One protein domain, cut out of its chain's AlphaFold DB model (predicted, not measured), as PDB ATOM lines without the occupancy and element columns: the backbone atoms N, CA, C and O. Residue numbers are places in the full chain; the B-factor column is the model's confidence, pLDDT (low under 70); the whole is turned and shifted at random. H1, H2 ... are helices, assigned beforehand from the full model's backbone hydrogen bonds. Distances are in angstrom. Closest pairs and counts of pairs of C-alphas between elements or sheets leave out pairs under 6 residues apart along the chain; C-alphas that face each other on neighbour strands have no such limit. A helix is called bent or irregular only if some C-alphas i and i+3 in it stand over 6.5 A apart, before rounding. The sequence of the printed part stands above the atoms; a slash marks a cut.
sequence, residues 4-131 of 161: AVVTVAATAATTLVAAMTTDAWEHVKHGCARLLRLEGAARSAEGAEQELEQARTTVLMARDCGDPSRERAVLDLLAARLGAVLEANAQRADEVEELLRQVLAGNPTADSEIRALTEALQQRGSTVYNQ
ATOM      1  N   ALA A   4     -39.580 -32.589 240.263       91.25
ATOM      2  CA  ALA A   4     -38.680 -31.533 240.728       91.25
ATOM      3  C   ALA A   4     -37.272 -31.703 240.135       91.25
ATOM      4  O   ALA A   4     -36.639 -30.718 239.753       91.25
ATOM      5  N   VAL A   5     -36.817 -32.950 239.957       92.75
ATOM      6  CA  VAL A   5     -35.565 -33.249 239.239       92.75
ATOM      7  C   VAL A   5     -35.638 -32.795 237.785       92.75
ATOM      8  O   VAL A   5     -34.705 -32.151 237.308       92.75
ATOM      9  N   VAL A   6     -36.739 -33.089 237.084       93.75
ATOM     10  CA  VAL A   6     -36.921 -32.670 235.683       93.75
ATOM     11  C   VAL A   6     -36.889 -31.147 235.561       93.75
ATOM     12  O   VAL A   6     -36.184 -30.621 234.699       93.75
ATOM     13  N   THR A   7     -37.617 -30.439 236.429       94.56
ATOM     14  CA  THR A   7     -37.663 -28.971 236.436       94.56
ATOM     15  C   THR A   7     -36.279 -28.382 236.681       94.56
ATOM     16  O   THR A   7     -35.796 -27.623 235.844       94.56
ATOM     17  N   VAL A   8     -35.595 -28.770 237.763       94.69
ATOM     18  CA  VAL A   8     -34.268 -28.216 238.075       94.69
ATOM     19  C   VAL A   8     -33.246 -28.552 236.992       94.69
ATOM     20  O   VAL A   8     -32.456 -27.687 236.614       94.69
ATOM     21  N   ALA A   9     -33.271 -29.766 236.438       95.31
ATOM     22  CA  ALA A   9     -32.372 -30.143 235.354       95.31
ATOM     23  C   ALA A   9     -32.604 -29.299 234.088       95.31
ATOM     24  O   ALA A   9     -31.641 -28.846 233.467       95.31
ATOM     25  N   ALA A  10     -33.864 -29.038 233.727       95.31
ATOM     26  CA  ALA A  10     -34.215 -28.171 232.604       95.31
ATOM     27  C   ALA A  10     -33.810 -26.707 232.851       95.31
ATOM     28  O   ALA A  10     -33.251 -26.064 231.955       95.31
ATOM     29  N   THR A  11     -34.031 -26.186 234.060       95.62
ATOM     30  CA  THR A  11     -33.630 -24.825 234.445       95.62
ATOM     31  C   THR A  11     -32.106 -24.667 234.425       95.62
ATOM     32  O   THR A  11     -31.588 -23.695 233.867       95.62
ATOM     33  N   ALA A  12     -31.364 -25.647 234.947       94.81
ATOM     34  CA  ALA A  12     -29.904 -25.668 234.908       94.81
ATOM     35  C   ALA A  12     -29.362 -25.771 233.477       94.81
ATOM     36  O   ALA A  12     -28.478 -24.999 233.109       94.81
ATOM     37  N   ALA A  13     -29.928 -26.642 232.634       95.62
ATOM     38  CA  ALA A  13     -29.548 -26.744 231.225       95.62
ATOM     39  C   ALA A  13     -29.807 -25.439 230.456       95.62
ATOM     40  O   ALA A  13     -28.959 -24.994 229.684       95.62
ATOM     41  N   THR A  14     -30.946 -24.789 230.703       95.00
ATOM     42  CA  THR A  14     -31.289 -23.502 230.079       95.00
ATOM     43  C   THR A  14     -30.314 -22.405 230.505       95.00
ATOM     44  O   THR A  14     -29.808 -21.665 229.662       95.00
ATOM     45  N   THR A  15     -30.003 -22.332 231.802       94.38
ATOM     46  CA  THR A  15     -29.034 -21.370 232.353       94.38
ATOM     47  C   THR A  15     -27.647 -21.587 231.753       94.38
ATOM     48  O   THR A  15     -26.986 -20.634 231.349       94.38
ATOM     49  N   LEU A  16     -27.231 -22.845 231.617       94.56
ATOM     50  CA  LEU A  16     -25.957 -23.223 231.018       94.56
ATOM     51  C   LEU A  16     -25.867 -22.810 229.538       94.56
ATOM     52  O   LEU A  16     -24.890 -22.173 229.150       94.56
ATOM     53  N   VAL A  17     -26.888 -23.108 228.726       95.06
ATOM     54  CA  VAL A  17     -26.937 -22.717 227.301       95.06
ATOM     55  C   VAL A  17     -26.984 -21.195 227.132       95.06
ATOM     56  O   VAL A  17     -26.334 -20.654 226.238       95.06
ATOM     57  N   ALA A  18     -27.691 -20.475 228.008       93.44
ATOM     58  CA  ALA A  18     -27.653 -19.013 228.019       93.44
ATOM     59  C   ALA A  18     -26.234 -18.503 228.332       93.44
ATOM     60  O   ALA A  18     -25.685 -17.691 227.578       93.44
ATOM     61  N   ALA A  19     -25.608 -19.042 229.384       94.38
ATOM     62  CA  ALA A  19     -24.279 -18.648 229.839       94.38
ATOM     63  C   ALA A  19     -23.191 -18.877 228.781       94.38
ATOM     64  O   ALA A  19     -22.318 -18.023 228.654       94.38
ATOM     65  N   MET A  20     -23.278 -19.948 227.972       94.75
ATOM     66  CA  MET A  20     -22.354 -20.260 226.858       94.75
ATOM     67  C   MET A  20     -22.122 -19.092 225.890       94.75
ATOM     68  O   MET A  20     -21.099 -19.039 225.204       94.75
ATOM     69  N   THR A  21     -23.067 -18.158 225.826       92.31
ATOM     70  CA  THR A  21     -23.037 -17.015 224.903       92.31
ATOM     71  C   THR A  21     -22.727 -15.683 225.577       92.31
ATOM     72  O   THR A  21     -22.845 -14.631 224.960       92.31
ATOM     73  N   THR A  22     -22.314 -15.736 226.839       93.12
ATOM     74  CA  THR A  22     -22.029 -14.572 227.680       93.12
ATOM     75  C   THR A  22     -20.690 -14.744 228.387       93.12
ATOM     76  O   THR A  22     -20.135 -15.844 228.443       93.12
ATOM     77  N   ASP A  23     -20.207 -13.679 229.019       89.62
ATOM     78  CA  ASP A  23     -19.014 -13.716 229.868       89.62
ATOM     79  C   ASP A  23     -19.199 -14.552 231.150       89.62
ATOM     80  O   ASP A  23     -18.219 -14.928 231.792       89.62
ATOM     81  N   ALA A  24     -20.439 -14.911 231.511       89.56
ATOM     82  CA  ALA A  24     -20.718 -15.794 232.645       89.56
ATOM     83  C   ALA A  24     -20.331 -17.266 232.382       89.56
ATOM     84  O   ALA A  24     -20.332 -18.069 233.319       89.56
ATOM     85  N   TRP A  25     -19.989 -17.626 231.135       94.25
ATOM     86  CA  TRP A  25     -19.680 -18.999 230.723       94.25
ATOM     87  C   TRP A  25     -18.653 -19.684 231.622       94.25
ATOM     88  O   TRP A  25     -18.914 -20.781 232.108       94.25
ATOM     89  N   GLU A  26     -17.513 -19.041 231.881       92.19
ATOM     90  CA  GLU A  26     -16.421 -19.665 232.634       92.19
ATOM     91  C   GLU A  26     -16.865 -20.058 234.049       92.19
ATOM     92  O   GLU A  26     -16.586 -21.165 234.511       92.19
ATOM     93  N   HIS A  27     -17.633 -19.191 234.713       90.31
ATOM     94  CA  HIS A  27     -18.141 -19.457 236.055       90.31
ATOM     95  C   HIS A  27     -19.135 -20.629 236.069       90.31
ATOM     96  O   HIS A  27     -18.982 -21.575 236.847       90.31
ATOM     97  N   VAL A  28     -20.125 -20.601 235.170       92.75
ATOM     98  CA  VAL A  28     -21.173 -21.632 235.098       92.75
ATOM     99  C   VAL A  28     -20.598 -22.980 234.644       92.75
ATOM    100  O   VAL A  28     -20.989 -24.023 235.173       92.75
ATOM    101  N   LYS A  29     -19.616 -22.979 233.730       93.00
ATOM    102  CA  LYS A  29     -18.890 -24.174 233.271       93.00
ATOM    103  C   LYS A  29     -18.220 -24.898 234.435       93.00
ATOM    104  O   LYS A  29     -18.428 -26.101 234.586       93.00
ATOM    105  N   HIS A  30     -17.476 -24.185 235.282       91.81
ATOM    106  CA  HIS A  30     -16.809 -24.794 236.436       91.81
ATOM    107  C   HIS A  30     -17.806 -25.384 237.443       91.81
ATOM    108  O   HIS A  30     -17.623 -26.516 237.900       91.81
ATOM    109  N   GLY A  31     -18.888 -24.663 237.762       91.44
ATOM    110  CA  GLY A  31     -19.952 -25.176 238.635       91.44
ATOM    111  C   GLY A  31     -20.602 -26.446 238.072       91.44
ATOM    112  O   GLY A  31     -20.735 -27.454 238.769       91.44
ATOM    113  N   CYS A  32     -20.921 -26.438 236.776       91.94
ATOM    114  CA  CYS A  32     -21.555 -27.565 236.101       91.94
ATOM    115  C   CYS A  32     -20.612 -28.773 235.971       91.94
ATOM    116  O   CYS A  32     -21.022 -29.907 236.209       91.94
ATOM    117  N   ALA A  33     -19.325 -28.561 235.685       91.81
ATOM    118  CA  ALA A  33     -18.337 -29.637 235.631       91.81
ATOM    119  C   ALA A  33     -18.170 -30.347 236.986       91.81
ATOM    120  O   ALA A  33     -18.024 -31.572 237.035       91.81
ATOM    121  N   ARG A  34     -18.237 -29.598 238.096       90.81
ATOM    122  CA  ARG A  34     -18.251 -30.172 239.451       90.81
ATOM    123  C   ARG A  34     -19.508 -30.999 239.711       90.81
ATOM    124  O   ARG A  34     -19.393 -32.069 240.299       90.81
ATOM    125  N   LEU A  35     -20.667 -30.549 239.235       90.69
ATOM    126  CA  LEU A  35     -21.917 -31.303 239.333       90.69
ATOM    127  C   LEU A  35     -21.845 -32.604 238.515       90.69
ATOM    128  O   LEU A  35     -22.079 -33.681 239.054       90.69
ATOM    129  N   LEU A  36     -21.413 -32.541 237.253       89.31
ATOM    130  CA  LEU A  36     -21.286 -33.709 236.370       89.31
ATOM    131  C   LEU A  36     -20.250 -34.738 236.851       89.31
ATOM    132  O   LEU A  36     -20.358 -35.919 236.523       89.31
ATOM    133  N   ARG A  37     -19.261 -34.335 237.657       87.19
ATOM    134  CA  ARG A  37     -18.325 -35.269 238.311       87.19
ATOM    135  C   ARG A  37     -19.011 -36.226 239.283       87.19
ATOM    136  O   ARG A  37     -18.490 -37.312 239.529       87.19
ATOM    137  N   LEU A  38     -20.169 -35.851 239.820       86.06
ATOM    138  CA  LEU A  38     -20.934 -36.720 240.705       86.06
ATOM    139  C   LEU A  38     -21.523 -37.942 239.965       86.06
ATOM    140  O   LEU A  38     -21.911 -38.911 240.607       86.06
ATOM    141  N   GLU A  39     -21.540 -37.951 238.624       76.38
ATOM    142  CA  GLU A  39     -21.988 -39.079 237.780       76.38
ATOM    143  C   GLU A  39     -21.087 -40.333 237.906       76.38
ATOM    144  O   GLU A  39     -21.498 -41.423 237.516       76.38
ATOM    145  N   GLY A  40     -19.871 -40.218 238.470       61.78
ATOM    146  CA  GLY A  40     -19.012 -41.365 238.793       61.78
ATOM    147  C   GLY A  40     -17.503 -41.105 238.680       61.78
ATOM    148  O   GLY A  40     -17.038 -40.312 237.863       61.78
ATOM    149  N   ALA A  41     -16.723 -41.844 239.478       51.50
ATOM    150  CA  ALA A  41     -15.284 -41.665 239.732       51.50
ATOM    151  C   ALA A  41     -14.333 -41.778 238.515       51.50
ATOM    152  O   ALA A  41     -13.136 -41.547 238.660       51.50
ATOM    153  N   ALA A  42     -14.829 -42.121 237.322       50.84
ATOM    154  CA  ALA A  42     -14.005 -42.315 236.126       50.84
ATOM    155  C   ALA A  42     -13.837 -41.053 235.253       50.84
ATOM    156  O   ALA A  42     -13.044 -41.077 234.313       50.84
ATOM    157  N   ARG A  43     -14.569 -39.958 235.520       61.75
ATOM    158  CA  ARG A  43     -14.539 -38.750 234.676       61.75
ATOM    159  C   ARG A  43     -13.875 -37.564 235.387       61.75
ATOM    160  O   ARG A  43     -14.419 -36.998 236.331       61.75
ATOM    161  N   SER A  44     -12.691 -37.170 234.917       66.12
ATOM    162  CA  SER A  44     -11.979 -35.963 235.371       66.12
ATOM    163  C   SER A  44     -12.791 -34.689 235.076       66.12
ATOM    164  O   SER A  44     -13.545 -34.659 234.104       66.12
ATOM    165  N   ALA A  45     -12.627 -33.615 235.870       67.25
ATOM    166  CA  ALA A  45     -13.306 -32.329 235.604       67.25
ATOM    167  C   ALA A  45     -12.841 -31.763 234.283       67.25
ATOM    168  O   ALA A  45     -13.665 -31.256 233.550       67.25
ATOM    169  N   GLU A  46     -11.559 -31.912 233.958       72.25
ATOM    170  CA  GLU A  46     -11.020 -31.481 232.671       72.25
ATOM    171  C   GLU A  46     -11.788 -32.128 231.512       72.25
ATOM    172  O   GLU A  46     -12.132 -31.454 230.550       72.25
ATOM    173  N   GLY A  47     -12.163 -33.406 231.640       84.38
ATOM    174  CA  GLY A  47     -13.018 -34.079 230.663       84.38
ATOM    175  C   GLY A  47     -14.440 -33.513 230.632       84.38
ATOM    176  O   GLY A  47     -14.981 -33.278 229.560       84.38
ATOM    177  N   ALA A  48     -15.052 -33.250 231.791       87.19
ATOM    178  CA  ALA A  48     -16.382 -32.635 231.846       87.19
ATOM    179  C   ALA A  48     -16.391 -31.202 231.273       87.19
ATOM    180  O   ALA A  48     -17.315 -30.842 230.550       87.19
ATOM    181  N   GLU A  49     -15.359 -30.405 231.544       90.25
ATOM    182  CA  GLU A  49     -15.195 -29.048 231.017       90.25
ATOM    183  C   GLU A  49     -14.948 -29.049 229.506       90.25
ATOM    184  O   GLU A  49     -15.532 -28.231 228.800       90.25
ATOM    185  N   GLN A  50     -14.154 -29.990 228.982       90.88
ATOM    186  CA  GLN A  50     -13.957 -30.144 227.536       90.88
ATOM    187  C   GLN A  50     -15.252 -30.515 226.807       90.88
ATOM    188  O   GLN A  50     -15.537 -29.979 225.738       90.88
ATOM    189  N   GLU A  51     -16.061 -31.411 227.369       90.75
ATOM    190  CA  GLU A  51     -17.381 -31.752 226.819       90.75
ATOM    191  C   GLU A  51     -18.321 -30.539 226.819       90.75
ATOM    192  O   GLU A  51     -19.027 -30.282 225.843       90.75
ATOM    193  N   LEU A  52     -18.291 -29.749 227.893       94.19
ATOM    194  CA  LEU A  52     -19.045 -28.504 227.995       94.19
ATOM    195  C   LEU A  52     -18.575 -27.455 226.970       94.19
ATOM    196  O   LEU A  52     -19.409 -26.773 226.377       94.19
ATOM    197  N   GLU A  53     -17.274 -27.363 226.687       95.94
ATOM    198  CA  GLU A  53     -16.735 -26.465 225.654       95.94
ATOM    199  C   GLU A  53     -17.109 -26.920 224.229       95.94
ATOM    200  O   GLU A  53     -17.427 -26.102 223.360       95.94
ATOM    201  N   GLN A  54     -17.163 -28.232 223.982       94.94
ATOM    202  CA  GLN A  54     -17.677 -28.788 222.723       94.94
ATOM    203  C   GLN A  54     -19.174 -28.490 222.542       94.94
ATOM    204  O   GLN A  54     -19.615 -28.111 221.449       94.94
ATOM    205  N   ALA A  55     -19.961 -28.597 223.617       95.06
ATOM    206  CA  ALA A  55     -21.368 -28.207 223.615       95.06
ATOM    207  C   ALA A  55     -21.531 -26.705 223.327       95.06
ATOM    208  O   ALA A  55     -22.335 -26.336 222.470       95.06
ATOM    209  N   ARG A  56     -20.703 -25.846 223.941       97.12
ATOM    210  CA  ARG A  56     -20.667 -24.405 223.647       97.12
ATOM    211  C   ARG A  56     -20.362 -24.122 222.185       97.12
ATOM    212  O   ARG A  56     -21.084 -23.355 221.555       97.12
ATOM    213  N   THR A  57     -19.337 -24.764 221.631       97.00
ATOM    214  CA  THR A  57     -18.983 -24.625 220.209       97.00
ATOM    215  C   THR A  57     -20.178 -24.967 219.322       97.00
ATOM    216  O   THR A  57     -20.503 -24.232 218.393       97.00
ATOM    217  N   THR A  58     -20.894 -26.042 219.656       96.56
ATOM    218  CA  THR A  58     -22.096 -26.464 218.928       96.56
ATOM    219  C   THR A  58     -23.224 -25.433 219.014       96.56
ATOM    220  O   THR A  58     -23.840 -25.142 217.990       96.56
ATOM    221  N   VAL A  59     -23.479 -24.856 220.194       96.56
ATOM    222  CA  VAL A  59     -24.487 -23.797 220.392       96.56
ATOM    223  C   VAL A  59     -24.131 -22.536 219.606       96.56
ATOM    224  O   VAL A  59     -24.984 -21.982 218.918       96.56
ATOM    225  N   LEU A  60     -22.871 -22.097 219.651       96.62
ATOM    226  CA  LEU A  60     -22.422 -20.914 218.914       96.62
ATOM    227  C   LEU A  60     -22.563 -21.105 217.397       96.62
ATOM    228  O   LEU A  60     -23.087 -20.221 216.725       96.62
ATOM    229  N   MET A  61     -22.180 -22.273 216.869       96.69
ATOM    230  CA  MET A  61     -22.381 -22.598 215.450       96.69
ATOM    231  C   MET A  61     -23.863 -22.672 215.072       96.69
ATOM    232  O   MET A  61     -24.249 -22.195 214.008       96.69
ATOM    233  N   ALA A  62     -24.700 -23.264 215.928       95.25
ATOM    234  CA  ALA A  62     -26.140 -23.335 215.704       95.25
ATOM    235  C   ALA A  62     -26.755 -21.931 215.603       95.25
ATOM    236  O   ALA A  62     -27.540 -21.676 214.695       95.25
ATOM    237  N   ARG A  63     -26.348 -20.996 216.468       94.12
ATOM    238  CA  ARG A  63     -26.814 -19.603 216.413       94.12
ATOM    239  C   ARG A  63     -26.335 -18.861 215.175       94.12
ATOM    240  O   ARG A  63     -27.140 -18.179 214.550       94.12
ATOM    241  N   ASP A  64     -25.066 -19.021 214.808       96.00
ATOM    242  CA  ASP A  64     -24.491 -18.405 213.606       96.00
ATOM    243  C   ASP A  64     -25.212 -18.867 212.328       96.00
ATOM    244  O   ASP A  64     -25.571 -18.064 211.472       96.00
ATOM    245  N   CYS A  65     -25.527 -20.162 212.248       95.50
ATOM    246  CA  CYS A  65     -26.257 -20.755 211.128       95.50
ATOM    247  C   CYS A  65     -27.788 -20.588 211.209       95.50
ATOM    248  O   CYS A  65     -28.483 -21.005 210.284       95.50
ATOM    249  N   GLY A  66     -28.330 -20.020 212.295       95.25
ATOM    250  CA  GLY A  66     -29.777 -19.891 212.502       95.25
ATOM    251  C   GLY A  66     -30.513 -21.230 212.656       95.25
ATOM    252  O   GLY A  66     -31.637 -21.367 212.177       95.25
ATOM    253  N   ASP A  67     -29.889 -22.215 213.305       96.25
ATOM    254  CA  ASP A  67     -30.400 -23.573 213.530       96.25
ATOM    255  C   ASP A  67     -30.885 -23.767 214.988       96.25
ATOM    256  O   ASP A  67     -30.166 -24.315 215.834       96.25
ATOM    257  N   PRO A  68     -32.121 -23.344 215.323       93.50
ATOM    258  CA  PRO A  68     -32.658 -23.477 216.677       93.50
ATOM    259  C   PRO A  68     -32.873 -24.939 217.088       93.50
ATOM    260  O   PRO A  68     -32.871 -25.250 218.279       93.50
ATOM    261  N   SER A  69     -33.042 -25.849 216.126       95.81
ATOM    262  CA  SER A  69     -33.219 -27.279 216.388       95.81
ATOM    263  C   SER A  69     -31.945 -27.886 216.966       95.81
ATOM    264  O   SER A  69     -32.004 -28.680 217.906       95.81
ATOM    265  N   ARG A  70     -30.783 -27.478 216.449       94.81
ATOM    266  CA  ARG A  70     -29.486 -27.926 216.960       94.81
ATOM    267  C   ARG A  70     -29.170 -27.362 218.342       94.81
ATOM    268  O   ARG A  70     -28.680 -28.109 219.186       94.81
ATOM    269  N   GLU A  71     -29.495 -26.097 218.608       94.25
ATOM    270  CA  GLU A  71     -29.392 -25.536 219.965       94.25
ATOM    271  C   GLU A  71     -30.310 -26.288 220.942       94.25
ATOM    272  O   GLU A  71     -29.884 -26.674 222.033       94.25
ATOM    273  N   ARG A  72     -31.548 -26.582 220.523       95.81
ATOM    274  CA  ARG A  72     -32.506 -27.332 221.340       95.81
ATOM    275  C   ARG A  72     -32.025 -28.747 221.658       95.81
ATOM    276  O   ARG A  72     -32.145 -29.175 222.801       95.81
ATOM    277  N   ALA A  73     -31.416 -29.435 220.694       96.69
ATOM    278  CA  ALA A  73     -30.843 -30.761 220.914       96.69
ATOM    279  C   ALA A  73     -29.735 -30.754 221.983       96.69
ATOM    280  O   ALA A  73     -29.667 -31.672 222.801       96.69
ATOM    281  N   VAL A  74     -28.896 -29.710 222.019       95.94
ATOM    282  CA  VAL A  74     -27.879 -29.544 223.073       95.94
ATOM    283  C   VAL A  74     -28.537 -29.304 224.434       95.94
ATOM    284  O   VAL A  74     -28.129 -29.916 225.420       95.94
ATOM    285  N   LEU A  75     -29.579 -28.469 224.493       96.31
ATOM    286  CA  LEU A  75     -30.338 -28.229 225.723       96.31
ATOM    287  C   LEU A  75     -30.942 -29.528 226.271       96.31
ATOM    288  O   LEU A  75     -30.742 -29.838 227.445       96.31
ATOM    289  N   ASP A  76     -31.643 -30.300 225.438       96.69
ATOM    290  CA  ASP A  76     -32.303 -31.538 225.867       96.69
ATOM    291  C   ASP A  76     -31.276 -32.600 226.317       96.69
ATOM    292  O   ASP A  76     -31.490 -33.279 227.324       96.69
ATOM    293  N   LEU A  77     -30.122 -32.692 225.641       95.19
ATOM    294  CA  LEU A  77     -29.004 -33.548 226.058       95.19
ATOM    295  C   LEU A  77     -28.484 -33.174 227.454       95.19
ATOM    296  O   LEU A  77     -28.298 -34.043 228.309       95.19
ATOM    297  N   LEU A  78     -28.242 -31.882 227.688       95.12
ATOM    298  CA  LEU A  78     -27.738 -31.382 228.966       95.12
ATOM    299  C   LEU A  78     -28.768 -31.579 230.084       95.12
ATOM    300  O   LEU A  78     -28.396 -32.023 231.168       95.12
ATOM    301  N   ALA A  79     -30.052 -31.329 229.815       95.75
ATOM    302  CA  ALA A  79     -31.132 -31.542 230.777       95.75
ATOM    303  C   ALA A  79     -31.248 -33.019 231.182       95.75
ATOM    304  O   ALA A  79     -31.295 -33.331 232.370       95.75
ATOM    305  N   ALA A  80     -31.221 -33.945 230.217       93.94
ATOM    306  CA  ALA A  80     -31.275 -35.377 230.504       93.94
ATOM    307  C   ALA A  80     -30.094 -35.832 231.376       93.94
ATOM    308  O   ALA A  80     -30.268 -36.579 232.342       93.94
ATOM    309  N   ARG A  81     -28.891 -35.344 231.063       92.44
ATOM    310  CA  ARG A  81     -27.675 -35.689 231.800       92.44
ATOM    311  C   ARG A  81     -27.672 -35.126 233.219       92.44
ATOM    312  O   ARG A  81     -27.371 -35.850 234.164       92.44
ATOM    313  N   LEU A  82     -28.043 -33.856 233.376       93.62
ATOM    314  CA  LEU A  82     -28.180 -33.226 234.688       93.62
ATOM    315  C   LEU A  82     -29.225 -33.961 235.532       93.62
ATOM    316  O   LEU A  82     -28.939 -34.293 236.676       93.62
ATOM    317  N   GLY A  83     -30.374 -34.317 234.955       93.19
ATOM    318  CA  GLY A  83     -31.387 -35.124 235.640       93.19
ATOM    319  C   GLY A  83     -30.826 -36.449 236.164       93.19
ATOM    320  O   GLY A  83     -31.013 -36.775 237.336       93.19
ATOM    321  N   ALA A  84     -30.057 -37.173 235.344       91.12
ATOM    322  CA  ALA A  84     -29.421 -38.426 235.755       91.12
ATOM    323  C   ALA A  84     -28.429 -38.239 236.920       91.12
ATOM    324  O   ALA A  84     -28.426 -39.036 237.860       91.12
ATOM    325  N   VAL A  85     -27.622 -37.172 236.891       91.56
ATOM    326  CA  VAL A  85     -26.687 -36.828 237.975       91.56
ATOM    327  C   VAL A  85     -27.429 -36.547 239.280       91.56
ATOM    328  O   VAL A  85     -27.038 -37.079 240.321       91.56
ATOM    329  N   LEU A  86     -28.497 -35.746 239.226       91.31
ATOM    330  CA  LEU A  86     -29.310 -35.400 240.394       91.31
ATOM    331  C   LEU A  86     -29.964 -36.647 241.009       91.31
ATOM    332  O   LEU A  86     -29.904 -36.836 242.222       91.31
ATOM    333  N   GLU A  87     -30.524 -37.543 240.187       88.56
ATOM    334  CA  GLU A  87     -31.132 -38.785 240.684       88.56
ATOM    335  C   GLU A  87     -30.103 -39.745 241.291       88.56
ATOM    336  O   GLU A  87     -30.364 -40.341 242.340       88.56
ATOM    337  N   ALA A  88     -28.943 -39.905 240.647       88.44
ATOM    338  CA  ALA A  88     -27.885 -40.802 241.111       88.44
ATOM    339  C   ALA A  88     -27.247 -40.328 242.427       88.44
ATOM    340  O   ALA A  88     -26.748 -41.142 243.203       88.44
ATOM    341  N   ASN A  89     -27.297 -39.022 242.700       87.31
ATOM    342  CA  ASN A  89     -26.681 -38.398 243.869       87.31
ATOM    343  C   ASN A  89     -27.700 -37.908 244.901       87.31
ATOM    344  O   ASN A  89     -27.370 -37.074 245.739       87.31
ATOM    345  N   ALA A  90     -28.906 -38.484 244.914       83.12
ATOM    346  CA  ALA A  90     -29.956 -38.150 245.879       83.12
ATOM    347  C   ALA A  90     -29.513 -38.265 247.355       83.12
ATOM    348  O   ALA A  90     -30.042 -37.571 248.214       83.12
ATOM    349  N   GLN A  91     -28.536 -39.130 247.660       81.50
ATOM    350  CA  GLN A  91     -27.977 -39.297 249.012       81.50
ATOM    351  C   GLN A  91     -27.023 -38.163 249.430       81.50
ATOM    352  O   GLN A  91     -26.666 -38.066 250.599       81.50
ATOM    353  N   ARG A  92     -26.595 -37.318 248.487       86.75
ATOM    354  CA  ARG A  92     -25.691 -36.174 248.693       86.75
ATOM    355  C   ARG A  92     -26.437 -34.863 248.435       86.75
ATOM    356  O   ARG A  92     -25.914 -33.978 247.763       86.75
ATOM    357  N   ALA A  93     -27.676 -34.771 248.923       85.19
ATOM    358  CA  ALA A  93     -28.587 -33.668 248.622       85.19
ATOM    359  C   ALA A  93     -27.971 -32.295 248.936       85.19
ATOM    360  O   ALA A  93     -27.986 -31.441 248.060       85.19
ATOM    361  N   ASP A  94     -27.336 -32.113 250.101       86.88
ATOM    362  CA  ASP A  94     -26.698 -30.841 250.480       86.88
ATOM    363  C   ASP A  94     -25.574 -30.413 249.519       86.88
ATOM    364  O   ASP A  94     -25.442 -29.243 249.167       86.88
ATOM    365  N   GLU A  95     -24.759 -31.364 249.055       90.12
ATOM    366  CA  GLU A  95     -23.670 -31.076 248.114       90.12
ATOM    367  C   GLU A  95     -24.203 -30.737 246.719       90.12
ATOM    368  O   GLU A  95     -23.715 -29.812 246.070       90.12
ATOM    369  N   VAL A  96     -25.221 -31.471 246.265       90.81
ATOM    370  CA  VAL A  96     -25.929 -31.194 245.012       90.81
ATOM    371  C   VAL A  96     -26.593 -29.814 245.062       90.81
ATOM    372  O   VAL A  96     -26.512 -29.063 244.091       90.81
ATOM    373  N   GLU A  97     -27.194 -29.459 246.197       91.06
ATOM    374  CA  GLU A  97     -27.852 -28.176 246.436       91.06
ATOM    375  C   GLU A  97     -26.879 -26.998 246.302       91.06
ATOM    376  O   GLU A  97     -27.143 -26.039 245.572       91.06
ATOM    377  N   GLU A  98     -25.720 -27.089 246.956       91.31
ATOM    378  CA  GLU A  98     -24.681 -26.061 246.894       91.31
ATOM    379  C   GLU A  98     -24.141 -25.880 245.468       91.31
ATOM    380  O   GLU A  98     -23.987 -24.758 244.984       91.31
ATOM    381  N   LEU A  99     -23.904 -26.979 244.748       92.44
ATOM    382  CA  LEU A  99     -23.452 -26.921 243.357       92.44
ATOM    383  C   LEU A  99     -24.506 -26.306 242.429       92.44
ATOM    384  O   LEU A  99     -24.165 -25.517 241.547       92.44
ATOM    385  N   LEU A 100     -25.783 -26.628 242.634       93.38
ATOM    386  CA  LEU A 100     -26.878 -26.041 241.868       93.38
ATOM    387  C   LEU A 100     -27.014 -24.539 242.118       93.38
ATOM    388  O   LEU A 100     -27.223 -23.805 241.156       93.38
ATOM    389  N   ARG A 101     -26.832 -24.059 243.357       92.62
ATOM    390  CA  ARG A 101     -26.821 -22.611 243.643       92.62
ATOM    391  C   ARG A 101     -25.727 -21.876 242.879       92.62
ATOM    392  O   ARG A 101     -25.954 -20.761 242.422       92.62
ATOM    393  N   GLN A 102     -24.562 -22.500 242.719       90.56
ATOM    394  CA  GLN A 102     -23.457 -21.925 241.949       90.56
ATOM    395  C   GLN A 102     -23.786 -21.870 240.452       90.56
ATOM    396  O   GLN A 102     -23.577 -20.844 239.812       90.56
ATOM    397  N   VAL A 103     -24.343 -22.949 239.890       91.44
ATOM    398  CA  VAL A 103     -24.731 -23.009 238.466       91.44
ATOM    399  C   VAL A 103     -25.877 -22.048 238.147       91.44
ATOM    400  O   VAL A 103     -25.884 -21.427 237.087       91.44
ATOM    401  N   LEU A 104     -26.838 -21.920 239.060       91.25
ATOM    402  CA  LEU A 104     -28.036 -21.096 238.910       91.25
ATOM    403  C   LEU A 104     -27.880 -19.695 239.517       91.25
ATOM    404  O   LEU A 104     -28.875 -19.000 239.737       91.25
ATOM    405  N   ALA A 105     -26.646 -19.262 239.787       85.75
ATOM    406  CA  ALA A 105     -26.375 -17.945 240.340       85.75
ATOM    407  C   ALA A 105     -26.967 -16.850 239.432       85.75
ATOM    408  O   ALA A 105     -26.641 -16.749 238.251       85.75
ATOM    409  N   GLY A 106     -27.861 -16.028 239.990       79.12
ATOM    410  CA  GLY A 106     -28.557 -14.965 239.256       79.12
ATOM    411  C   GLY A 106     -29.907 -15.360 238.648       79.12
ATOM    412  O   GLY A 106     -30.591 -14.489 238.111       79.12
ATOM    413  N   ASN A 107     -30.339 -16.621 238.767       84.25
ATOM    414  CA  ASN A 107     -31.704 -17.014 238.426       84.25
ATOM    415  C   ASN A 107     -32.647 -16.767 239.632       84.25
ATOM    416  O   ASN A 107     -32.446 -17.354 240.697       84.25
ATOM    417  N   PRO A 108     -33.685 -15.915 239.495       78.75
ATOM    418  CA  PRO A 108     -34.552 -15.524 240.606       78.75
ATOM    419  C   PRO A 108     -35.442 -16.655 241.145       78.75
ATOM    420  O   PRO A 108     -35.898 -16.559 242.282       78.75
ATOM    421  N   THR A 109     -35.704 -17.712 240.368       83.06
ATOM    422  CA  THR A 109     -36.520 -18.858 240.813       83.06
ATOM    423  C   THR A 109     -35.691 -19.981 241.424       83.06
ATOM    424  O   THR A 109     -36.259 -20.866 242.071       83.06
ATOM    425  N   ALA A 110     -34.363 -19.916 241.288       85.38
ATOM    426  CA  ALA A 110     -33.453 -20.995 241.651       85.38
ATOM    427  C   ALA A 110     -33.636 -21.471 243.092       85.38
ATOM    428  O   ALA A 110     -33.720 -22.668 243.318       85.38
ATOM    429  N   ASP A 111     -33.757 -20.560 244.061       86.44
ATOM    430  CA  ASP A 111     -33.879 -20.934 245.476       86.44
ATOM    431  C   ASP A 111     -35.122 -21.800 245.742       86.44
ATOM    432  O   ASP A 111     -35.040 -22.852 246.378       86.44
ATOM    433  N   SER A 112     -36.264 -21.416 245.164       88.00
ATOM    434  CA  SER A 112     -37.510 -22.171 245.309       88.00
ATOM    435  C   SER A 112     -37.483 -23.528 244.599       88.00
ATOM    436  O   SER A 112     -37.994 -24.505 245.146       88.00
ATOM    437  N   GLU A 113     -36.870 -23.604 243.415       90.44
ATOM    438  CA  GLU A 113     -36.761 -24.844 242.636       90.44
ATOM    439  C   GLU A 113     -35.765 -25.821 243.276       90.44
ATOM    440  O   GLU A 113     -36.049 -27.012 243.393       90.44
ATOM    441  N   ILE A 114     -34.625 -25.310 243.750       90.50
ATOM    442  CA  ILE A 114     -33.606 -26.076 244.470       90.50
ATOM    443  C   ILE A 114     -34.188 -26.645 245.769       90.50
ATOM    444  O   ILE A 114     -34.017 -27.832 246.037       90.50
ATOM    445  N   ARG A 115     -34.935 -25.848 246.545       88.75
ATOM    446  CA  ARG A 115     -35.585 -26.337 247.772       88.75
ATOM    447  C   ARG A 115     -36.578 -27.465 247.483       88.75
ATOM    448  O   ARG A 115     -36.517 -28.502 248.139       88.75
ATOM    449  N   ALA A 116     -37.432 -27.295 246.470       90.06
ATOM    450  CA  ALA A 116     -38.392 -28.322 246.066       90.06
ATOM    451  C   ALA A 116     -37.698 -29.625 245.625       90.06
ATOM    452  O   ALA A 116     -38.168 -30.718 245.943       90.06
ATOM    453  N   LEU A 117     -36.556 -29.519 244.935       91.06
ATOM    454  CA  LEU A 117     -35.716 -30.668 244.603       91.06
ATOM    455  C   LEU A 117     -35.183 -31.356 245.861       91.06
ATOM    456  O   LEU A 117     -35.316 -32.573 245.979       91.06
ATOM    457  N   THR A 118     -34.596 -30.611 246.799       88.81
ATOM    458  CA  THR A 118     -34.053 -31.175 248.043       88.81
ATOM    459  C   THR A 118     -35.129 -31.941 248.815       88.81
ATOM    460  O   THR A 118     -34.902 -33.081 249.225       88.81
ATOM    461  N   GLU A 119     -36.333 -31.377 248.936       87.81
ATOM    462  CA  GLU A 119     -37.483 -32.035 249.564       87.81
ATOM    463  C   GLU A 119     -37.874 -33.336 248.841       87.81
ATOM    464  O   GLU A 119     -38.142 -34.354 249.489       87.81
ATOM    465  N   ALA A 120     -37.881 -33.339 247.507       87.12
ATOM    466  CA  ALA A 120     -38.196 -34.525 246.710       87.12
ATOM    467  C   ALA A 120     -37.131 -35.631 246.852       87.12
ATOM    468  O   ALA A 120     -37.458 -36.810 247.037       87.12
ATOM    469  N   LEU A 121     -35.844 -35.265 246.833       83.50
ATOM    470  CA  LEU A 121     -34.736 -36.208 247.014       83.50
ATOM    471  C   LEU A 121     -34.751 -36.835 248.419       83.50
ATOM    472  O   LEU A 121     -34.550 -38.046 248.551       83.50
ATOM    473  N   GLN A 122     -35.056 -36.048 249.457       81.44
ATOM    474  CA  GLN A 122     -35.173 -36.526 250.840       81.44
ATOM    475  C   GLN A 122     -36.340 -37.505 251.027       81.44
ATOM    476  O   GLN A 122     -36.165 -38.564 251.637       81.44
ATOM    477  N   GLN A 123     -37.514 -37.210 250.457       77.50
ATOM    478  CA  GLN A 123     -38.665 -38.125 250.482       77.50
ATOM    479  C   GLN A 123     -38.332 -39.474 249.826       77.50
ATOM    480  O   GLN A 123     -38.700 -40.542 250.329       77.50
ATOM    481  N   ARG A 124     -37.563 -39.445 248.732       70.50
ATOM    482  CA  ARG A 124     -37.118 -40.653 248.032       70.50
ATOM    483  C   ARG A 124     -36.094 -41.454 248.837       70.50
ATOM    484  O   ARG A 124     -36.212 -42.676 248.914       70.50
ATOM    485  N   GLY A 125     -35.126 -40.787 249.468       65.00
ATOM    486  CA  GLY A 125     -34.158 -41.427 250.367       65.00
ATOM    487  C   GLY A 125     -34.827 -42.084 251.579       65.00
ATOM    488  O   GLY A 125     -34.506 -43.221 251.922       65.00
ATOM    489  N   SER A 126     -35.826 -41.417 252.168       60.25
ATOM    490  CA  SER A 126     -36.624 -41.957 253.277       60.25
ATOM    491  C   SER A 126     -37.449 -43.181 252.864       60.25
ATOM    492  O   SER A 126     -37.516 -44.157 253.609       60.25
ATOM    493  N   THR A 127     -38.009 -43.193 251.648       57.00
ATOM    494  CA  THR A 127     -38.775 -44.342 251.130       57.00
ATOM    495  C   THR A 127     -37.913 -45.601 250.991       57.00
ATOM    496  O   THR A 127     -38.373 -46.684 251.338       57.00
ATOM    497  N   VAL A 128     -36.646 -45.486 250.571       55.66
ATOM    498  CA  VAL A 128     -35.725 -46.641 250.509       55.66
ATOM    499  C   VAL A 128     -35.398 -47.172 251.911       55.66
ATOM    500  O   VAL A 128     -35.288 -48.385 252.098       55.66
ATOM    501  N   TYR A 129     -35.299 -46.285 252.906       49.69
ATOM    502  CA  TYR A 129     -35.067 -46.668 254.300       49.69
ATOM    503  C   TYR A 129     -36.295 -47.361 254.917       49.69
ATOM    504  O   TYR A 129     -36.165 -48.416 255.534       49.69
ATOM    505  N   ASN A 130     -37.500 -46.830 254.684       49.69
ATOM    506  CA  ASN A 130     -38.749 -47.418 255.181       49.69
ATOM    507  C   ASN A 130     -39.116 -48.720 254.452       49.69
ATOM    508  O   ASN A 130     -39.617 -49.648 255.080       49.69
ATOM    509  N   GLN A 131     -38.790 -48.856 253.161       45.75
ATOM    510  CA  GLN A 131     -39.008 -50.101 252.420       45.75
ATOM    511  C   GLN A 131     -38.169 -51.266 252.970       45.75
ATOM    512  O   GLN A 131     -38.608 -52.409 252.891       45.75
TER     513      GLN A 131
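AT A GLANCE: This is residues 4 to 131 of the 161 residues of an uncharacterized protein of Streptomyces parvus (UniProt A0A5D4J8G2). You will see an up-and-down bundle of four helices, each running against the one before it in the chain: H2, H5 and H6 lie side by side, and H1 is tilted over them. The hairpin of H3 and H4 packs on this bundle, H4 crossing H1, and residues 126 to 131 of H6 stick out. The 128 printed residues hold six named helices, H1 to H6 in chain order, and no named strand, an all-helix class. The whole is compact, with a radius of gyration of the C-alphas of 14.8 A, and elongated, spanning 53 by 33 by 24 A.

IN THESE COORDINATES: Find C-alpha 4 at (-38.680, -31.533, 240.728); there H1 begins, residues 4 to 19. H2 is residues 25 to 39, H3 45 to 64, 28.3 A long, and H4 68 to 88, 30.3 A. H5, residues 90 to 103, is irregular, with C-alphas 91 and 94 8.7 A apart. H6, residues 110 to 131, runs 31.5 A to C-alpha 131 at (-39.008, -50.101, 252.420).

HOW THE PARTS SIT: H1 touches H4 at a steep tilt of 46 degrees, closest at C-alphas of Ala 10 and Ala 79, 4.9 A. H2 touches H5 at a shallow tilt of 9 degrees, opposite ways, Val 28 to Val 103 C-alphas 5.1 A. H5 and H6, a hairpin, touch at C-alphas of Ala 90 and Leu 121, 5.3 A. H3 and H6 are apart. Every O i to N i+4 pair is within hydrogen-bond range in H1, H3, H4 and H6; H2 has 9 of 11, H5 8 of 10.

THE WHOLE: The farthest C-alphas, Cys 65 and Asn 130, are 53.0 A apart. The printed part has no cut and no long link. Look for pLDDT under 70 at residues 40 to 45 and 125 to 131.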